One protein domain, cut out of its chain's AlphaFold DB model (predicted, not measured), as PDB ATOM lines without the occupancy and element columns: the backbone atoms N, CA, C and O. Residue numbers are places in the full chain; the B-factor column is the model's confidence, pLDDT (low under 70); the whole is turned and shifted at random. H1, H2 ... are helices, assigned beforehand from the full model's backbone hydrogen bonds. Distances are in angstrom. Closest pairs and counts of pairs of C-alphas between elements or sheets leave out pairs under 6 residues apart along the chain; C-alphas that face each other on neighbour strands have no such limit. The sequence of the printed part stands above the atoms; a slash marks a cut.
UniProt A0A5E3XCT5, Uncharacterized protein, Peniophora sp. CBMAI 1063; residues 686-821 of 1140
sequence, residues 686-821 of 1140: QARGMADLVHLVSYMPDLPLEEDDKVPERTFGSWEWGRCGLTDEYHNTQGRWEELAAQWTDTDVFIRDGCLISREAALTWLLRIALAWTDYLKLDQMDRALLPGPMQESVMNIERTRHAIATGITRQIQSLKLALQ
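AT A GLANCE: This is residues 686 to 821 of the 1140 residues of an uncharacterized protein of Peniophora sp. CBMAI 1063 (UniProt A0A5E3XCT5). Two long helices, H4 and H6, run side by side in opposite ways, with the shorter H1 packed on both and H3 packed on H6. The small helices H2 and H5 sit together near the end where H4 finishes and H6 starts. You read 136 printed residues with six named helices, H1 to H6 in order, and no named strand: the class is all helix. The whole is compact, with a radius of gyration of the C-alphas of 15.2 A, and elongated, spanning 48 by 30 by 23 A.

HOW THE PARTS SIT: Start at H1, residues 690 to 698; residues 759 to 766 alone of H4, residues 759 to 781, touch it, closest at C-alphas 697 and 759, 6.2 A, at a shallow tilt of 14 degrees, opposite ways. H6, residues 798 to 819, is the hub, touching three helices. Its residues 809 to 817 alone touch H1, closest at C-alphas 693 and 813, 5.6 A, the same way at a tilt of 38 degrees, only just steep. H3, residues 736 to 745, touches H6, closest at C-alphas 745 and 808, 4.4 A, the same way at a shallow tilt of 31 degrees. Residues 798 to 805 alone of H6 touch H4, closest at C-alphas 776 and 798, 5.9 A, opposite ways at a shallow tilt of 24 degrees. H3 and H4 are near each other. H2, residues 728 to 732, touches H3 only at the corner, closest at C-alphas 730 and 736, 5.3 A, and touches H5, residues 789 to 792, closest at C-alphas 728 and 790, 5.9 A. Every O i to N i+4 pair is within hydrogen-bond range in H1, H2, H3, H4 and H6; H5 is too short for one.

IN THESE COORDINATES: Find C-alpha 690 at (350.725, 282.603, 231.665), where H1 begins. H4 runs 32.3 A from C-alpha 759 at (339.902, 287.173, 241.598). H6 runs 31.4 A to C-alpha 819 at (350.013, 296.455, 242.662).

THE WHOLE: The C-alphas of Ala 785 and Gln 821, the two farthest apart, are 48.4 A apart. The links H1 to H2 and H3 to H4 are long; the printed part has no cut. Look at residues 708 to 724 for pLDDT under 70.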
ATOM      1  N   GLN A 686     349.356 277.492 227.273       91.44
ATOM      2  CA  GLN A 686     350.786 277.294 227.540       91.44
ATOM      3  C   GLN A 686     351.664 278.467 227.049       91.44
ATOM      4  O   GLN A 686     352.849 278.293 226.754       91.44
ATOM      5  N   ALA A 687     351.100 279.674 226.931       94.00
ATOM      6  CA  ALA A 687     351.855 280.868 226.562       94.00
ATOM      7  C   ALA A 687     352.902 281.208 227.643       94.00
ATOM      8  O   ALA A 687     352.638 281.115 228.845       94.00
ATOM      9  N   ARG A 688     354.106 281.626 227.228       94.81
ATOM     10  CA  ARG A 688     355.204 281.941 228.158       94.81
ATOM     11  C   ARG A 688     354.776 283.040 229.139       94.81
ATOM     12  O   ARG A 688     354.430 284.137 228.718       94.81
ATOM     13  N   GLY A 689     354.857 282.739 230.436       94.88
ATOM     14  CA  GLY A 689     354.457 283.637 231.522       94.88
ATOM     15  C   GLY A 689     353.001 283.489 231.979       94.88
ATOM     16  O   GLY A 689     352.680 283.984 233.052       94.88
ATOM     17  N   MET A 690     352.132 282.766 231.256       95.94
ATOM     18  CA  MET A 690     350.725 282.603 231.665       95.94
ATOM     19  C   MET A 690     350.601 281.979 233.064       95.94
ATOM     20  O   MET A 690     349.837 282.466 233.886       95.94
ATOM     21  N   ALA A 691     351.414 280.969 233.381       94.44
ATOM     22  CA  ALA A 691     351.436 280.343 234.706       94.44
ATOM     23  C   ALA A 691     351.859 281.295 235.837       94.44
ATOM     24  O   ALA A 691     351.362 281.185 236.952       94.44
ATOM     25  N   ASP A 692     352.765 282.232 235.549       95.19
ATOM     26  CA  ASP A 692     353.191 283.245 236.517       95.19
ATOM     27  C   ASP A 692     352.097 284.300 236.707       95.19
ATOM     28  O   ASP A 692     351.861 284.746 237.824       95.19
ATOM     29  N   LEU A 693     351.389 284.655 235.632       96.62
ATOM     30  CA  LEU A 693     350.261 285.579 235.679       96.62
ATOM     31  C   LEU A 693     349.063 284.999 236.444       96.62
ATOM     32  O   LEU A 693     348.513 285.674 237.307       96.62
ATOM     33  N   VAL A 694     348.695 283.744 236.174       95.44
ATOM     34  CA  VAL A 694     347.638 283.028 236.906       95.44
ATOM     35  C   VAL A 694     348.008 282.889 238.388       95.44
ATOM     36  O   VAL A 694     347.164 283.135 239.246       95.44
ATOM     37  N   HIS A 695     349.276 282.583 238.705       94.62
ATOM     38  CA  HIS A 695     349.757 282.564 240.092       94.62
ATOM     39  C   HIS A 695     349.563 283.926 240.769       94.62
ATOM     40  O   HIS A 695     348.984 283.960 241.846       94.62
ATOM     41  N   LEU A 696     349.941 285.048 240.137       96.12
ATOM     42  CA  LEU A 696     349.679 286.393 240.684       96.12
ATOM     43  C   LEU A 696     348.177 286.664 240.888       96.12
ATOM     44  O   LEU A 696     347.786 287.160 241.942       96.12
ATOM     45  N   VAL A 697     347.333 286.294 239.916       95.75
ATOM     46  CA  VAL A 697     345.871 286.458 240.003       95.75
ATOM     47  C   VAL A 697     345.265 285.653 241.160       95.75
ATOM     48  O   VAL A 697     344.305 286.117 241.771       95.75
ATOM     49  N   SER A 698     345.840 284.508 241.545       93.31
ATOM     50  CA  SER A 698     345.338 283.724 242.688       93.31
ATOM     51  C   SER A 698     345.406 284.458 244.045       93.31
ATOM     52  O   SER A 698     344.632 284.124 244.943       93.31
ATOM     53  N   TYR A 699     346.240 285.506 244.167       93.19
ATOM     54  CA  TYR A 699     346.356 286.381 245.352       93.19
ATOM     55  C   TYR A 699     345.521 287.670 245.262       93.19
ATOM     56  O   TYR A 699     345.589 288.508 246.161       93.19
ATOM     57  N   MET A 700     344.735 287.858 244.197       94.56
ATOM     58  CA  MET A 700     343.781 288.967 244.115       94.56
ATOM     59  C   MET A 700     342.622 288.765 245.107       94.56
ATOM     60  O   MET A 700     342.298 287.623 245.448       94.56
ATOM     61  N   PRO A 701     341.992 289.849 245.597       92.25
ATOM     62  CA  PRO A 701     340.987 289.752 246.646       92.25
ATOM     63  C   PRO A 701     339.698 289.066 246.170       92.25
ATOM     64  O   PRO A 701     339.226 289.264 245.045       92.25
ATOM     65  N   ASP A 702     339.077 288.315 247.079       87.31
ATOM     66  CA  ASP A 702     337.739 287.743 246.903       87.31
ATOM     67  C   ASP A 702     336.661 288.802 247.167       87.31
ATOM     68  O   ASP A 702     335.980 288.814 248.192       87.31
ATOM     69  N   LEU A 703     336.538 289.738 246.225       85.69
ATOM     70  CA  LEU A 703     335.464 290.727 246.203       85.69
ATOM     71  C   LEU A 703     334.211 290.136 245.529       85.69
ATOM     72  O   LEU A 703     334.340 289.441 244.516       85.69
ATOM     73  N   PRO A 704     332.994 290.425 246.033       78.25
ATOM     74  CA  PRO A 704     331.770 290.087 245.315       78.25
ATOM     75  C   PRO A 704     331.762 290.781 243.948       78.25
ATOM     76  O   PRO A 704     332.163 291.937 243.835       78.25
ATOM     77  N   LEU A 705     331.303 290.078 242.910       70.88
ATOM     78  CA  LEU A 705     331.219 290.625 241.555       70.88
ATOM     79  C   LEU A 705     330.264 291.830 241.525       70.88
ATOM     80  O   LEU A 705     329.081 291.695 241.856       70.88
ATOM     81  N   GLU A 706     330.777 292.991 241.111       75.75
ATOM     82  CA  GLU A 706     329.969 294.186 240.851       75.75
ATOM     83  C   GLU A 706     328.941 293.910 239.742       75.75
ATOM     84  O   GLU A 706     329.129 293.011 238.921       75.75
ATOM     85  N   GLU A 707     327.846 294.675 239.671       71.25
ATOM     86  CA  GLU A 707     326.825 294.430 238.636       71.25
ATOM     87  C   GLU A 707     327.350 294.632 237.207       71.25
ATOM     88  O   GLU A 707     326.908 293.923 236.308       71.25
ATOM     89  N   ASP A 708     328.337 295.512 237.019       64.44
ATOM     90  CA  ASP A 708     329.033 295.708 235.741       64.44
ATOM     91  C   ASP A 708     330.095 294.616 235.463       64.44
ATOM     92  O   ASP A 708     330.435 294.360 234.307       64.44
ATOM     93  N   ASP A 709     330.563 293.911 236.505       59.31
ATOM     94  CA  ASP A 709     331.428 292.722 236.408       59.31
ATOM     95  C   ASP A 709     330.648 291.405 236.315       59.31
ATOM     96  O   ASP A 709     331.251 290.340 236.125       59.31
ATOM     97  N   LYS A 710     329.310 291.443 236.388       57.19
ATOM     98  CA  LYS A 710     328.464 290.307 236.008       57.19
ATOM     99  C   LYS A 710     328.658 290.052 234.521       57.19
ATOM    100  O   LYS A 710     327.969 290.621 233.677       57.19
ATOM    101  N   VAL A 711     329.614 289.170 234.231       50.38
ATOM    102  CA  VAL A 711     329.950 288.645 232.907       50.38
ATOM    103  C   VAL A 711     328.646 288.425 232.137       50.38
ATOM    104  O   VAL A 711     327.888 287.534 232.529       50.38
ATOM    105  N   PRO A 712     328.342 289.240 231.102       50.44
ATOM    106  CA  PRO A 712     326.980 289.386 230.601       50.44
ATOM    107  C   PRO A 712     326.401 288.024 230.252       50.44
ATOM    108  O   PRO A 712     326.951 287.334 229.382       50.44
ATOM    109  N   GLU A 713     325.351 287.642 230.995       50.25
ATOM    110  CA  GLU A 713     324.947 286.246 231.177       50.25
ATOM    111  C   GLU A 713     324.985 285.503 229.846       50.25
ATOM    112  O   GLU A 713     324.215 285.790 228.924       50.25
ATOM    113  N   ARG A 714     325.892 284.520 229.754       52.31
ATOM    114  CA  ARG A 714     325.927 283.569 228.639       52.31
ATOM    115  C   ARG A 714     326.130 284.226 227.256       52.31
ATOM    116  O   ARG A 714     325.570 283.766 226.261       52.31
ATOM    117  N   THR A 715     326.944 285.284 227.177       51.50
ATOM    118  CA  THR A 715     327.428 285.862 225.899       51.50
ATOM    119  C   THR A 715     328.889 285.538 225.576       51.50
ATOM    120  O   THR A 715     329.261 285.524 224.403       51.50
ATOM    121  N   PHE A 716     329.704 285.245 226.590       53.66
ATOM    122  CA  PHE A 716     331.081 284.770 226.451       53.66
ATOM    123  C   PHE A 716     331.164 283.301 226.885       53.66
ATOM    124  O   PHE A 716     330.328 282.858 227.673       53.66
ATOM    125  N   GLY A 717     332.161 282.556 226.394       56.06
ATOM    126  CA  GLY A 717     332.398 281.178 226.836       56.06
ATOM    127  C   GLY A 717     332.558 281.115 228.355       56.06
ATOM    128  O   GLY A 717     333.508 281.685 228.890       56.06
ATOM    129  N   SER A 718     331.611 280.468 229.040       61.84
ATOM    130  CA  SER A 718     331.688 280.240 230.483       61.84
ATOM    131  C   SER A 718     332.433 278.940 230.780       61.84
ATOM    132  O   SER A 718     332.557 278.066 229.919       61.84
ATOM    133  N   TRP A 719     332.867 278.783 232.031       66.19
ATOM    134  CA  TRP A 719     333.445 277.545 232.568       66.19
ATOM    135  C   TRP A 719     332.538 276.310 232.377       66.19
ATOM    136  O   TRP A 719     333.000 275.177 232.447       66.19
ATOM    137  N   GLU A 720     331.245 276.514 232.110       60.34
ATOM    138  CA  GLU A 720     330.231 275.460 232.031       60.34
ATOM    139  C   GLU A 720     330.014 274.898 230.612       60.34
ATOM    140  O   GLU A 720     329.297 273.909 230.433       60.34
ATOM    141  N   TRP A 721     330.558 275.553 229.582       63.16
ATOM    142  CA  TRP A 721     330.096 275.400 228.199       63.16
ATOM    143  C   TRP A 721     330.821 274.330 227.384       63.16
ATOM    144  O   TRP A 721     332.034 274.199 227.427       63.16
ATOM    145  N   GLY A 722     330.072 273.618 226.531       55.28
ATOM    146  CA  GLY A 722     330.642 272.677 225.552       55.28
ATOM    147  C   GLY A 722     331.418 273.358 224.415       55.28
ATOM    148  O   GLY A 722     332.387 272.794 223.906       55.28
ATOM    149  N   ARG A 723     331.062 274.599 224.044       60.34
ATOM    150  CA  ARG A 723     331.786 275.322 222.988       60.34
ATOM    151  C   ARG A 723     333.143 275.780 223.464       60.34
ATOM    152  O   ARG A 723     333.307 276.247 224.583       60.34
ATOM    153  N   CYS A 724     334.076 275.700 222.539       61.19
ATOM    154  CA  CYS A 724     335.452 276.063 222.754       61.19
ATOM    155  C   CYS A 724     335.858 277.200 221.845       61.19
ATOM    156  O   CYS A 724     335.237 277.406 220.802       61.19
ATOM    157  N   GLY A 725     336.906 277.885 222.278       73.44
ATOM    158  CA  GLY A 725     337.388 279.088 221.641       73.44
ATOM    159  C   GLY A 725     336.532 280.319 221.890       73.44
ATOM    160  O   GLY A 725     335.621 280.330 222.727       73.44
ATOM    161  N   LEU A 726     336.868 281.382 221.173       83.12
ATOM    162  CA  LEU A 726     336.093 282.610 221.130       83.12
ATOM    163  C   LEU A 726     334.753 282.377 220.415       83.12
ATOM    164  O   LEU A 726     334.540 281.412 219.679       83.12
ATOM    165  N   THR A 727     333.800 283.280 220.639       81.56
ATOM    166  CA  THR A 727     332.519 283.221 219.926       81.56
ATOM    167  C   THR A 727     332.705 283.548 218.443       81.56
ATOM    168  O   THR A 727     333.601 284.308 218.076       81.56
ATOM    169  N   ASP A 728     331.795 283.055 217.593       83.00
ATOM    170  CA  ASP A 728     331.794 283.293 216.135       83.00
ATOM    171  C   ASP A 728     331.971 284.777 215.745       83.00
ATOM    172  O   ASP A 728     332.442 285.087 214.654       83.00
ATOM    173  N   GLU A 729     331.595 285.712 216.626       86.00
ATOM    174  CA  GLU A 729     331.748 287.151 216.397       86.00
ATOM    175  C   GLU A 729     333.216 287.594 216.319       86.00
ATOM    176  O   GLU A 729     333.506 288.491 215.534       86.00
ATOM    177  N   TYR A 730     334.137 286.955 217.048       88.50
ATOM    178  CA  TYR A 730     335.574 287.261 217.002       88.50
ATOM    179  C   TYR A 730     336.252 286.787 215.716       88.50
ATOM    180  O   TYR A 730     337.214 287.407 215.266       88.50
ATOM    181  N   HIS A 731     335.736 285.721 215.101       89.56
ATOM    182  CA  HIS A 731     336.237 285.243 213.816       89.56
ATOM    183  C   HIS A 731     335.585 285.955 212.626       89.56
ATOM    184  O   HIS A 731     336.263 286.193 211.635       89.56
ATOM    185  N   ASN A 732     334.303 286.320 212.723       89.06
ATOM    186  CA  ASN A 732     333.536 286.833 211.581       89.06
ATOM    187  C   ASN A 732     333.398 288.367 211.551       89.06
ATOM    188  O   ASN A 732     333.023 288.922 210.520       89.06
ATOM    189  N   THR A 733     333.656 289.068 212.663       91.75
ATOM    190  CA  THR A 733     333.458 290.525 212.764       91.75
ATOM    191  C   THR A 733     334.800 291.237 212.877       91.75
ATOM    192  O   THR A 733     335.478 291.165 213.904       91.75
ATOM    193  N   GLN A 734     335.173 291.963 211.826       92.31
ATOM    194  CA  GLN A 734     336.382 292.786 211.808       92.31
ATOM    195  C   GLN A 734     336.368 293.812 212.956       92.31
ATOM    196  O   GLN A 734     335.358 294.479 213.171       92.31
ATOM    197  N   GLY A 735     337.480 293.938 213.687       91.94
ATOM    198  CA  GLY A 735     337.621 294.855 214.821       91.94
ATOM    199  C   GLY A 735     337.372 294.221 216.192       91.94
ATOM    200  O   GLY A 735     337.913 294.713 217.175       91.94
ATOM    201  N   ARG A 736     336.619 293.114 216.299       91.75
ATOM    202  CA  ARG A 736     336.292 292.510 217.609       91.75
ATOM    203  C   ARG A 736     337.505 291.934 218.329       91.75
ATOM    204  O   ARG A 736     337.646 292.105 219.537       91.75
ATOM    205  N   TRP A 737     338.386 291.256 217.595       93.50
ATOM    206  CA  TRP A 737     339.650 290.791 218.162       93.50
ATOM    207  C   TRP A 737     340.553 291.972 218.531       93.50
ATOM    208  O   TRP A 737     341.160 291.966 219.596       93.50
ATOM    209  N   GLU A 738     340.610 293.006 217.691       95.31
ATOM    210  CA  GLU A 738     341.384 294.218 217.954       95.31
ATOM    211  C   GLU A 738     340.894 294.975 219.203       95.31
ATOM    212  O   GLU A 738     341.727 295.421 219.988       95.31
ATOM    213  N   GLU A 739     339.578 295.060 219.436       94.69
ATOM    214  CA  GLU A 739     338.964 295.592 220.665       94.69
ATOM    215  C   GLU A 739     339.435 294.815 221.906       94.69
ATOM    216  O   GLU A 739     339.931 295.412 222.864       94.69
ATOM    217  N   LEU A 740     339.338 293.479 221.876       93.25
ATOM    218  CA  LEU A 740     339.752 292.617 222.989       93.25
ATOM    219  C   LEU A 740     341.269 292.660 223.224       93.25
ATOM    220  O   LEU A 740     341.713 292.664 224.369       93.25
ATOM    221  N   ALA A 741     342.071 292.722 222.160       95.81
ATOM    222  CA  ALA A 741     343.524 292.835 222.233       95.81
ATOM    223  C   ALA A 741     343.979 294.208 222.758       95.81
ATOM    224  O   ALA A 741     344.940 294.278 223.525       95.81
ATOM    225  N   ALA A 742     343.291 295.290 222.379       96.06
ATOM    226  CA  ALA A 742     343.534 296.625 222.916       96.06
ATOM    227  C   ALA A 742     343.234 296.666 224.419       96.06
ATOM    228  O   ALA A 742     344.106 297.055 225.190       96.06
ATOM    229  N   GLN A 743     342.067 296.159 224.836       94.75
ATOM    230  CA  GLN A 743     341.712 296.020 226.252       94.75
ATOM    231  C   GLN A 743     342.748 295.169 226.999       94.75
ATOM    232  O   GLN A 743     343.314 295.624 227.979       94.75
ATOM    233  N   TRP A 744     343.093 293.978 226.497       96.00
ATOM    234  CA  TRP A 744     344.063 293.075 227.133       96.00
ATOM    235  C   TRP A 744     345.475 293.656 227.307       96.00
ATOM    236  O   TRP A 744     346.224 293.240 228.196       96.00
ATOM    237  N   THR A 745     345.870 294.582 226.433       96.19
ATOM    238  CA  THR A 745     347.197 295.208 226.472       96.19
ATOM    239  C   THR A 745     347.228 296.526 227.245       96.19
ATOM    240  O   THR A 745     348.319 297.081 227.410       96.19
ATOM    241  N   ASP A 746     346.088 296.997 227.750       95.25
ATOM    242  CA  ASP A 746     345.985 298.107 228.699       95.25
ATOM    243  C   ASP A 746     346.603 297.723 230.060       95.25
ATOM    244  O   ASP A 746     346.568 296.556 230.445       95.25
ATOM    245  N   THR A 747     347.204 298.657 230.798       91.94
ATOM    246  CA  THR A 747     347.853 298.341 232.092       91.94
ATOM    247  C   THR A 747     346.858 298.056 233.212       91.94
ATOM    248  O   THR A 747     347.217 297.410 234.201       91.94
ATOM    249  N   ASP A 748     345.615 298.494 233.025       92.50
ATOM    250  CA  ASP A 748     344.634 298.664 234.094       92.50
ATOM    251  C   ASP A 748     343.543 297.565 234.058       92.50
ATOM    252  O   ASP A 748     342.562 297.613 234.794       92.50
ATOM    253  N   VAL A 749     343.723 296.507 233.248       93.81
ATOM    254  CA  VAL A 749     342.772 295.374 233.113       93.81
ATOM    255  C   VAL A 749     342.412 294.737 234.455       93.81
ATOM    256  O   VAL A 749     341.263 294.354 234.670       93.81
ATOM    257  N   PHE A 750     343.395 294.612 235.347       95.94
ATOM    258  CA  PHE A 750     343.225 294.035 236.680       95.94
ATOM    259  C   PHE A 750     343.118 295.089 237.796       95.94
ATOM    260  O   PHE A 750     343.008 294.716 238.966       95.94
ATOM    261  N   ILE A 751     343.143 296.384 237.452       94.56
ATOM    262  CA  ILE A 751     343.179 297.509 238.394       94.56
ATOM    263  C   ILE A 751     342.120 298.544 237.986       94.56
ATOM    264  O   ILE A 751     342.376 299.409 237.154       94.56
ATOM    265  N   ARG A 752     340.930 298.494 238.595       91.88
ATOM    266  CA  ARG A 752     339.870 299.491 238.373       91.88
ATOM    267  C   ARG A 752     339.936 300.560 239.459       91.88
ATOM    268  O   ARG A 752     339.973 300.235 240.641       91.88
ATOM    269  N   ASP A 753     339.975 301.832 239.062       91.56
ATOM    270  CA  ASP A 753     340.003 302.989 239.974       91.56
ATOM    271  C   ASP A 753     341.102 302.908 241.061       91.56
ATOM    272  O   ASP A 753     340.926 303.323 242.207       91.56
ATOM    273  N   GLY A 754     342.261 302.345 240.696       91.38
ATOM    274  CA  GLY A 754     343.401 302.130 241.598       91.38
ATOM    275  C   GLY A 754     343.261 300.935 242.553       91.38
ATOM    276  O   GLY A 754     344.173 300.687 243.339       91.38
ATOM    277  N   CYS A 755     342.160 300.185 242.484       94.12
ATOM    278  CA  CYS A 755     341.900 298.990 243.285       94.12
ATOM    279  C   CYS A 755     342.019 297.719 242.433       94.12
ATOM    280  O   CYS A 755     341.641 297.701 241.264       94.12
ATOM    281  N   LEU A 756     342.511 296.626 243.022       94.69
ATOM    282  CA  LEU A 756     342.481 295.311 242.372       94.69
ATOM    283  C   LEU A 756     341.029 294.847 242.189       94.69
ATOM    284  O   LEU A 756     340.244 294.903 243.136       94.69
ATOM    285  N   ILE A 757     340.691 294.355 240.994       94.38
ATOM    286  CA  ILE A 757     339.384 293.720 240.749       94.38
ATOM    287  C   ILE A 757     339.274 292.374 241.489       94.38
ATOM    288  O   ILE A 757     340.255 291.873 242.045       94.38
ATOM    289  N   SER A 758     338.089 291.755 241.490       92.19
ATOM    290  CA  SER A 758     337.924 290.434 242.108       92.19
ATOM    291  C   SER A 758     338.746 289.352 241.395       92.19
ATOM    292  O   SER A 758     338.914 289.377 240.168       92.19
ATOM    293  N   ARG A 759     339.208 288.348 242.153       91.69
ATOM    294  CA  ARG A 759     339.902 287.173 241.598       91.69
ATOM    295  C   ARG A 759     339.108 286.500 240.474       91.69
ATOM    296  O   ARG A 759     339.687 286.147 239.453       91.69
ATOM    297  N   GLU A 760     337.789 286.364 240.611       86.69
ATOM    298  CA  GLU A 760     336.945 285.721 239.590       86.69
ATOM    299  C   GLU A 760     336.742 286.570 238.326       86.69
ATOM    300  O   GLU A 760     336.711 286.027 237.215       86.69
ATOM    301  N   ALA A 761     336.681 287.900 238.448       88.25
ATOM    302  CA  ALA A 761     336.696 288.782 237.282       88.25
ATOM    303  C   ALA A 761     338.040 288.665 236.536       88.25
ATOM    304  O   ALA A 761     338.068 288.552 235.306       88.25
ATOM    305  N   ALA A 762     339.152 288.590 237.274       92.75
ATOM    306  CA  ALA A 762     340.483 288.406 236.709       92.75
ATOM    307  C   ALA A 762     340.680 287.023 236.053       92.75
ATOM    308  O   ALA A 762     341.154 286.944 234.916       92.75
ATOM    309  N   LEU A 763     340.249 285.933 236.699       91.12
ATOM    310  CA  LEU A 763     340.249 284.586 236.113       91.12
ATOM    311  C   LEU A 763     339.363 284.515 234.863       91.12
ATOM    312  O   LEU A 763     339.748 283.889 233.876       91.12
ATOM    313  N   THR A 764     338.219 285.205 234.849       87.31
ATOM    314  CA  THR A 764     337.375 285.294 233.649       87.31
ATOM    315  C   THR A 764     338.107 285.989 232.503       87.31
ATOM    316  O   THR A 764     338.065 285.500 231.374       87.31
ATOM    317  N   TRP A 765     338.814 287.095 232.762       91.19
ATOM    318  CA  TRP A 765     339.671 287.745 231.763       91.19
ATOM    319  C   TRP A 765     340.735 286.795 231.212       91.19
ATOM    320  O   TRP A 765     340.869 286.671 229.993       91.19
ATOM    321  N   LEU A 766     341.434 286.069 232.090       93.75
ATOM    322  CA  LEU A 766     342.421 285.071 231.682       93.75
ATOM    323  C   LEU A 766     341.803 283.943 230.850       93.75
ATOM    324  O   LEU A 766     342.409 283.545 229.857       93.75
ATOM    325  N   LEU A 767     340.585 283.488 231.164       90.88
ATOM    326  CA  LEU A 767     339.855 282.520 230.341       90.88
ATOM    327  C   LEU A 767     339.620 283.044 228.914       90.88
ATOM    328  O   LEU A 767     339.831 282.292 227.963       90.88
ATOM    329  N   ARG A 768     339.263 284.325 228.722       89.31
ATOM    330  CA  ARG A 768     339.083 284.901 227.368       89.31
ATOM    331  C   ARG A 768     340.355 284.792 226.528       89.31
ATOM    332  O   ARG A 768     340.306 284.407 225.362       89.31
ATOM    333  N   ILE A 769     341.491 285.109 227.141       94.38
ATOM    334  CA  ILE A 769     342.816 285.076 226.508       94.38
ATOM    335  C   ILE A 769     343.295 283.641 226.293       94.38
ATOM    336  O   ILE A 769     343.919 283.339 225.276       94.38
ATOM    337  N   ALA A 770     342.957 282.738 227.208       92.88
ATOM    338  CA  ALA A 770     343.259 281.323 227.101       92.88
ATOM    339  C   ALA A 770     342.473 280.649 225.964       92.88
ATOM    340  O   ALA A 770     343.046 279.864 225.211       92.88
ATOM    341  N   LEU A 771     341.203 281.024 225.770       90.88
ATOM    342  CA  LEU A 771     340.398 280.616 224.616       90.88
ATOM    343  C   LEU A 771     340.963 281.203 223.311       90.88
ATOM    344  O   LEU A 771     341.230 280.454 222.374       90.88
ATOM    345  N   ALA A 772     341.283 282.501 223.270       92.25
ATOM    346  CA  ALA A 772     341.946 283.117 222.114       92.25
ATOM    347  C   ALA A 772     343.277 282.429 221.742       92.25
ATOM    348  O   ALA A 772     343.620 282.306 220.565       92.25
ATOM    349  N   TRP A 773     344.024 281.947 222.740       94.06
ATOM    350  CA  TRP A 773     345.233 281.156 222.532       94.06
ATOM    351  C   TRP A 773     344.938 279.772 221.940       94.06
ATOM    352  O   TRP A 773     345.664 279.336 221.044       94.06
ATOM    353  N   THR A 774     343.878 279.084 222.383       91.38
ATOM    354  CA  THR A 774     343.477 277.807 221.767       91.38
ATOM    355  C   THR A 774     343.052 277.980 220.310       91.38
ATOM    356  O   THR A 774     343.362 277.122 219.485       91.38
ATOM    357  N   ASP A 775     342.431 279.109 219.969       91.38
ATOM    358  CA  ASP A 775     342.007 279.431 218.602       91.38
ATOM    359  C   ASP A 775     343.208 279.713 217.716       91.38
ATOM    360  O   ASP A 775     343.315 279.154 216.625       91.38
ATOM    361  N   TYR A 776     344.143 280.528 218.220       93.12
ATOM    362  CA  TYR A 776     345.437 280.774 217.594       93.12
ATOM    363  C   TYR A 776     346.143 279.451 217.272       93.12
ATOM    364  O   TYR A 776     346.476 279.223 216.113       93.12
ATOM    365  N   LEU A 777     346.309 278.552 218.253       91.38
ATOM    366  CA  LEU A 777     346.975 277.265 218.027       91.38
ATOM    367  C   LEU A 777     346.275 276.432 216.946       91.38
ATOM    368  O   LEU A 777     346.946 275.811 216.129       91.38
ATOM    369  N   LYS A 778     344.939 276.431 216.900       90.38
ATOM    370  CA  LYS A 778     344.184 275.678 215.887       90.38
ATOM    371  C   LYS A 778     344.280 276.305 214.494       90.38
ATOM    372  O   LYS A 778     344.434 275.561 213.530       90.38
ATOM    373  N   LEU A 779     344.257 277.635 214.391       92.38
ATOM    374  CA  LEU A 779     344.478 278.382 213.145       92.38
ATOM    375  C   LEU A 779     345.915 278.237 212.602       92.38
ATOM    376  O   LEU A 779     346.110 278.337 211.394       92.38
ATOM    377  N   ASP A 780     346.897 278.024 213.483       94.62
ATOM    378  CA  ASP A 780     348.326 277.869 213.166       94.62
ATOM    379  C   ASP A 780     348.688 276.412 212.794       94.62
ATOM    380  O   ASP A 780     349.494 276.174 211.899       94.62
ATOM    381  N   GLN A 781     348.079 275.421 213.461       91.88
ATOM    382  CA  GLN A 781     348.456 274.001 213.345       91.88
ATOM    383  C   GLN A 781     347.585 273.163 212.398       91.88
ATOM    384  O   GLN A 781     348.041 272.114 211.940       91.88
ATOM    385  N   MET A 782     346.330 273.548 212.141       90.19
ATOM    386  CA  MET A 782     345.398 272.744 211.340       90.19
ATOM    387  C   MET A 782     345.145 273.376 209.969       90.19
ATOM    388  O   MET A 782     345.031 274.593 209.842       90.19
ATOM    389  N   ASP A 783     345.007 272.539 208.936       91.44
ATOM    390  CA  ASP A 783     344.576 272.994 207.610       91.44
ATOM    391  C   ASP A 783     343.217 273.704 207.722       91.44
ATOM    392  O   ASP A 783     342.272 273.173 208.315       91.44
ATOM    393  N   ARG A 784     343.102 274.891 207.114       90.25
ATOM    394  CA  ARG A 784     341.868 275.686 207.087       90.25
ATOM    395  C   ARG A 784     340.676 274.892 206.565       90.25
ATOM    396  O   ARG A 784     339.570 275.114 207.044       90.25
ATOM    397  N   ALA A 785     340.879 273.947 205.646       88.94
ATOM    398  CA  ALA A 785     339.804 273.094 205.136       88.94
ATOM    399  C   ALA A 785     339.195 272.151 206.200       88.94
ATOM    400  O   ALA A 785     338.069 271.682 206.025       88.94
ATOM    401  N   LEU A 786     339.921 271.874 207.291       85.25
ATOM    402  CA  LEU A 786     339.501 271.010 208.403       85.25
ATOM    403  C   LEU A 786     338.940 271.792 209.602       85.25
ATOM    404  O   LEU A 786     338.414 271.187 210.537       85.25
ATOM    405  N   LEU A 787     339.052 273.122 209.599       86.44
ATOM    406  CA  LEU A 787     338.499 273.976 210.647       86.44
ATOM    407  C   LEU A 787     336.965 274.107 210.514       86.44
ATOM    408  O   LEU A 787     336.431 273.960 209.413       86.44
ATOM    409  N   PRO A 788     336.223 274.420 211.593       82.12
ATOM    410  CA  PRO A 788     334.794 274.724 211.512       82.12
ATOM    411  C   PRO A 788     334.552 275.990 210.687       82.12
ATOM    412  O   PRO A 788     335.355 276.914 210.759       82.12
ATOM    413  N   GLY A 789     333.421 276.077 209.978       83.44
ATOM    414  CA  GLY A 789     333.079 277.202 209.083       83.44
ATOM    415  C   GLY A 789     333.471 278.609 209.586       83.44
ATOM    416  O   GLY A 789     334.202 279.293 208.875       83.44
ATOM    417  N   PRO A 790     333.097 279.021 210.817       82.81
ATOM    418  CA  PRO A 790     333.491 280.319 211.383       82.81
ATOM    419  C   PRO A 790     335.009 280.546 211.472       82.81
ATOM    420  O   PRO A 790     335.479 281.666 211.325       82.81
ATOM    421  N   MET A 791     335.798 279.493 211.692       88.38
ATOM    422  CA  MET A 791     337.259 279.577 211.738       88.38
ATOM    423  C   MET A 791     337.908 279.514 210.345       88.38
ATOM    424  O   MET A 791     338.989 280.070 210.169       88.38
ATOM    425  N   GLN A 792     337.271 278.876 209.351       90.75
ATOM    426  CA  GLN A 792     337.791 278.827 207.970       90.75
ATOM    427  C   GLN A 792     337.925 280.236 207.368       90.75
ATOM    428  O   GLN A 792     338.907 280.540 206.687       90.75
ATOM    429  N   GLU A 793     336.942 281.088 207.661       90.50
ATOM    430  CA  GLU A 793     336.826 282.473 207.191       90.50
ATOM    431  C   GLU A 793     337.339 283.497 208.225       90.50
ATOM    432  O   GLU A 793     337.095 284.695 208.086       90.50
ATOM    433  N   SER A 794     338.064 283.045 209.259       92.88
ATOM    434  CA  SER A 794     338.453 283.894 210.388       92.88
ATOM    435  C   SER A 794     339.283 285.113 209.976       92.88
ATOM    436  O   SER A 794     340.353 284.986 209.374       92.88
ATOM    437  N   VAL A 795     338.834 286.301 210.391       93.81
ATOM    438  CA  VAL A 795     339.561 287.571 210.223       93.81
ATOM    439  C   VAL A 795     340.736 287.723 211.199       93.81
ATOM    440  O   VAL A 795     341.546 288.638 211.041       93.81
ATOM    441  N   MET A 796     340.856 286.840 212.199       93.75
ATOM    442  CA  MET A 796     341.926 286.894 213.196       93.75
ATOM    443  C   MET A 796     343.294 286.653 212.553       93.75
ATOM    444  O   MET A 796     343.609 285.566 212.066       93.75
ATOM    445  N   ASN A 797     344.158 287.667 212.592       94.62
ATOM    446  CA  ASN A 797     345.539 287.525 212.148       94.62
ATOM    447  C   ASN A 797     346.355 286.745 213.198       94.62
ATOM    448  O   ASN A 797     346.527 287.206 214.328       94.62
ATOM    449  N   ILE A 798     346.868 285.578 212.802       95.19
ATOM    450  CA  ILE A 798     347.595 284.610 213.641       95.19
ATOM    451  C   ILE A 798     348.777 285.264 214.383       95.19
ATOM    452  O   ILE A 798     348.870 285.179 215.610       95.19
ATOM    453  N   GLU A 799     349.645 285.985 213.668       95.94
ATOM    454  CA  GLU A 799     350.840 286.620 214.242       95.94
ATOM    455  C   GLU A 799     350.489 287.751 215.216       95.94
ATOM    456  O   GLU A 799     351.035 287.816 216.320       95.94
ATOM    457  N   ARG A 800     349.538 288.620 214.842       95.44
ATOM    458  CA  ARG A 800     349.045 289.700 215.713       95.44
ATOM    459  C   ARG A 800     348.376 289.147 216.966       95.44
ATOM    460  O   ARG A 800     348.576 289.707 218.038       95.44
ATOM    461  N   THR A 801     347.626 288.052 216.842       95.38
ATOM    462  CA  THR A 801     346.971 287.367 217.967       95.38
ATOM    463  C   THR A 801     348.020 286.871 218.959       95.38
ATOM    464  O   THR A 801     348.021 287.279 220.121       95.38
ATOM    465  N   ARG A 802     348.994 286.087 218.480       96.50
ATOM    466  CA  ARG A 802     350.119 285.590 219.285       96.50
ATOM    467  C   ARG A 802     350.914 286.722 219.947       96.50
ATOM    468  O   ARG A 802     351.256 286.618 221.125       96.50
ATOM    469  N   HIS A 803     351.207 287.795 219.208       96.94
ATOM    470  CA  HIS A 803     351.953 288.940 219.729       96.94
ATOM    471  C   HIS A 803     351.168 289.706 220.804       96.94
ATOM    472  O   HIS A 803     351.720 289.981 221.867       96.94
ATOM    473  N   ALA A 804     349.887 290.007 220.573       96.94
ATOM    474  CA  ALA A 804     349.045 290.711 221.540       96.94
ATOM    475  C   ALA A 804     348.881 289.918 222.846       96.94
ATOM    476  O   ALA A 804     349.006 290.494 223.926       96.94
ATOM    477  N   ILE A 805     348.690 288.594 222.761       97.25
ATOM    478  CA  ILE A 805     348.612 287.720 223.939       97.25
ATOM    479  C   ILE A 805     349.920 287.787 224.744       97.25
ATOM    480  O   ILE A 805     349.879 288.079 225.937       97.25
ATOM    481  N   ALA A 806     351.080 287.589 224.104       97.31
ATOM    482  CA  ALA A 806     352.383 287.598 224.780       97.31
ATOM    483  C   ALA A 806     352.761 288.974 225.372       97.31
ATOM    484  O   ALA A 806     353.275 289.056 226.493       97.31
ATOM    485  N   THR A 807     352.480 290.058 224.643       97.56
ATOM    486  CA  THR A 807     352.699 291.436 225.105       97.56
ATOM    487  C   THR A 807     351.788 291.767 226.284       97.56
ATOM    488  O   THR A 807     352.274 292.292 227.285       97.56
ATOM    489  N   GLY A 808     350.502 291.408 226.216       97.38
ATOM    490  CA  GLY A 808     349.556 291.599 227.314       97.38
ATOM    491  C   GLY A 808     349.953 290.808 228.561       97.38
ATOM    492  O   GLY A 808     350.098 291.414 229.613       97.38
ATOM    493  N   ILE A 809     350.286 289.513 228.446       97.81
ATOM    494  CA  ILE A 809     350.795 288.707 229.579       97.81
ATOM    495  C   ILE A 809     351.986 289.406 230.255       97.81
ATOM    496  O   ILE A 809     352.018 289.539 231.476       97.81
ATOM    497  N   THR A 810     352.946 289.900 229.468       97.81
ATOM    498  CA  THR A 810     354.132 290.588 230.002       97.81
ATOM    499  C   THR A 810     353.766 291.885 230.733       97.81
ATOM    500  O   THR A 810     354.283 292.129 231.823       97.81
ATOM    501  N   ARG A 811     352.852 292.693 230.171       97.19
ATOM    502  CA  ARG A 811     352.356 293.934 230.792       97.19
ATOM    503  C   ARG A 811     351.571 293.661 232.073       97.19
ATOM    504  O   ARG A 811     351.860 294.287 233.086       97.19
ATOM    505  N   GLN A 812     350.651 292.697 232.065       97.75
ATOM    506  CA  GLN A 812     349.854 292.370 233.248       97.75
ATOM    507  C   GLN A 812     350.705 291.808 234.391       97.75
ATOM    508  O   GLN A 812     350.482 292.166 235.543       97.75
ATOM    509  N   ILE A 813     351.734 291.000 234.098       97.50
ATOM    510  CA  ILE A 813     352.696 290.547 235.118       97.50
ATOM    511  C   ILE A 813     353.435 291.738 235.745       97.50
ATOM    512  O   ILE A 813     353.697 291.722 236.944       97.50
ATOM    513  N   GLN A 814     353.796 292.757 234.960       97.56
ATOM    514  CA  GLN A 814     354.440 293.967 235.483       97.56
ATOM    515  C   GLN A 814     353.464 294.803 236.323       97.56
ATOM    516  O   GLN A 814     353.819 295.189 237.433       97.56
ATOM    517  N   SER A 815     352.237 295.013 235.834       96.75
ATOM    518  CA  SER A 815     351.179 295.761 236.527       96.75
ATOM    519  C   SER A 815     350.816 295.117 237.874       96.75
ATOM    520  O   SER A 815     350.949 295.747 238.923       96.75
ATOM    521  N   LEU A 816     350.502 293.815 237.886       96.94
ATOM    522  CA  LEU A 816     350.182 293.084 239.116       96.94
ATOM    523  C   LEU A 816     351.361 292.987 240.089       96.94
ATOM    524  O   LEU A 816     351.138 293.027 241.292       96.94
ATOM    525  N   LYS A 817     352.615 292.904 239.621       96.44
ATOM    526  CA  LYS A 817     353.784 292.935 240.522       96.44
ATOM    527  C   LYS A 817     353.980 294.281 241.214       96.44
ATOM    528  O   LYS A 817     354.517 294.295 242.314       96.44
ATOM    529  N   LEU A 818     353.575 295.383 240.584       96.62
ATOM    530  CA  LEU A 818     353.575 296.704 241.212       96.62
ATOM    531  C   LEU A 818     352.399 296.838 242.190       96.62
ATOM    532  O   LEU A 818     352.597 297.276 243.317       96.62
ATOM    533  N   ALA A 819     351.201 296.394 241.803       95.94
ATOM    534  CA  ALA A 819     350.013 296.455 242.662       95.94
ATOM    535  C   ALA A 819     350.088 295.525 243.891       95.94
ATOM    536  O   ALA A 819     349.571 295.862 244.951       95.94
ATOM    537  N   LEU A 820     350.748 294.369 243.762       95.81
ATOM    538  CA  LEU A 820     350.950 293.389 244.836       95.81
ATOM    539  C   LEU A 820     352.336 293.503 245.501       95.81
ATOM    540  O   LEU A 820     352.735 292.586 246.214       95.81
ATOM    541  N   GLN A 821     353.084 294.594 245.289       96.12
ATOM    542  CA  GLN A 821     354.447 294.758 245.828       96.12
ATOM    543  C   GLN A 821     354.519 294.625 247.365       96.12
ATOM    544  O   GLN A 821     355.532 294.184 247.901       96.12
TER     545      GLN A 821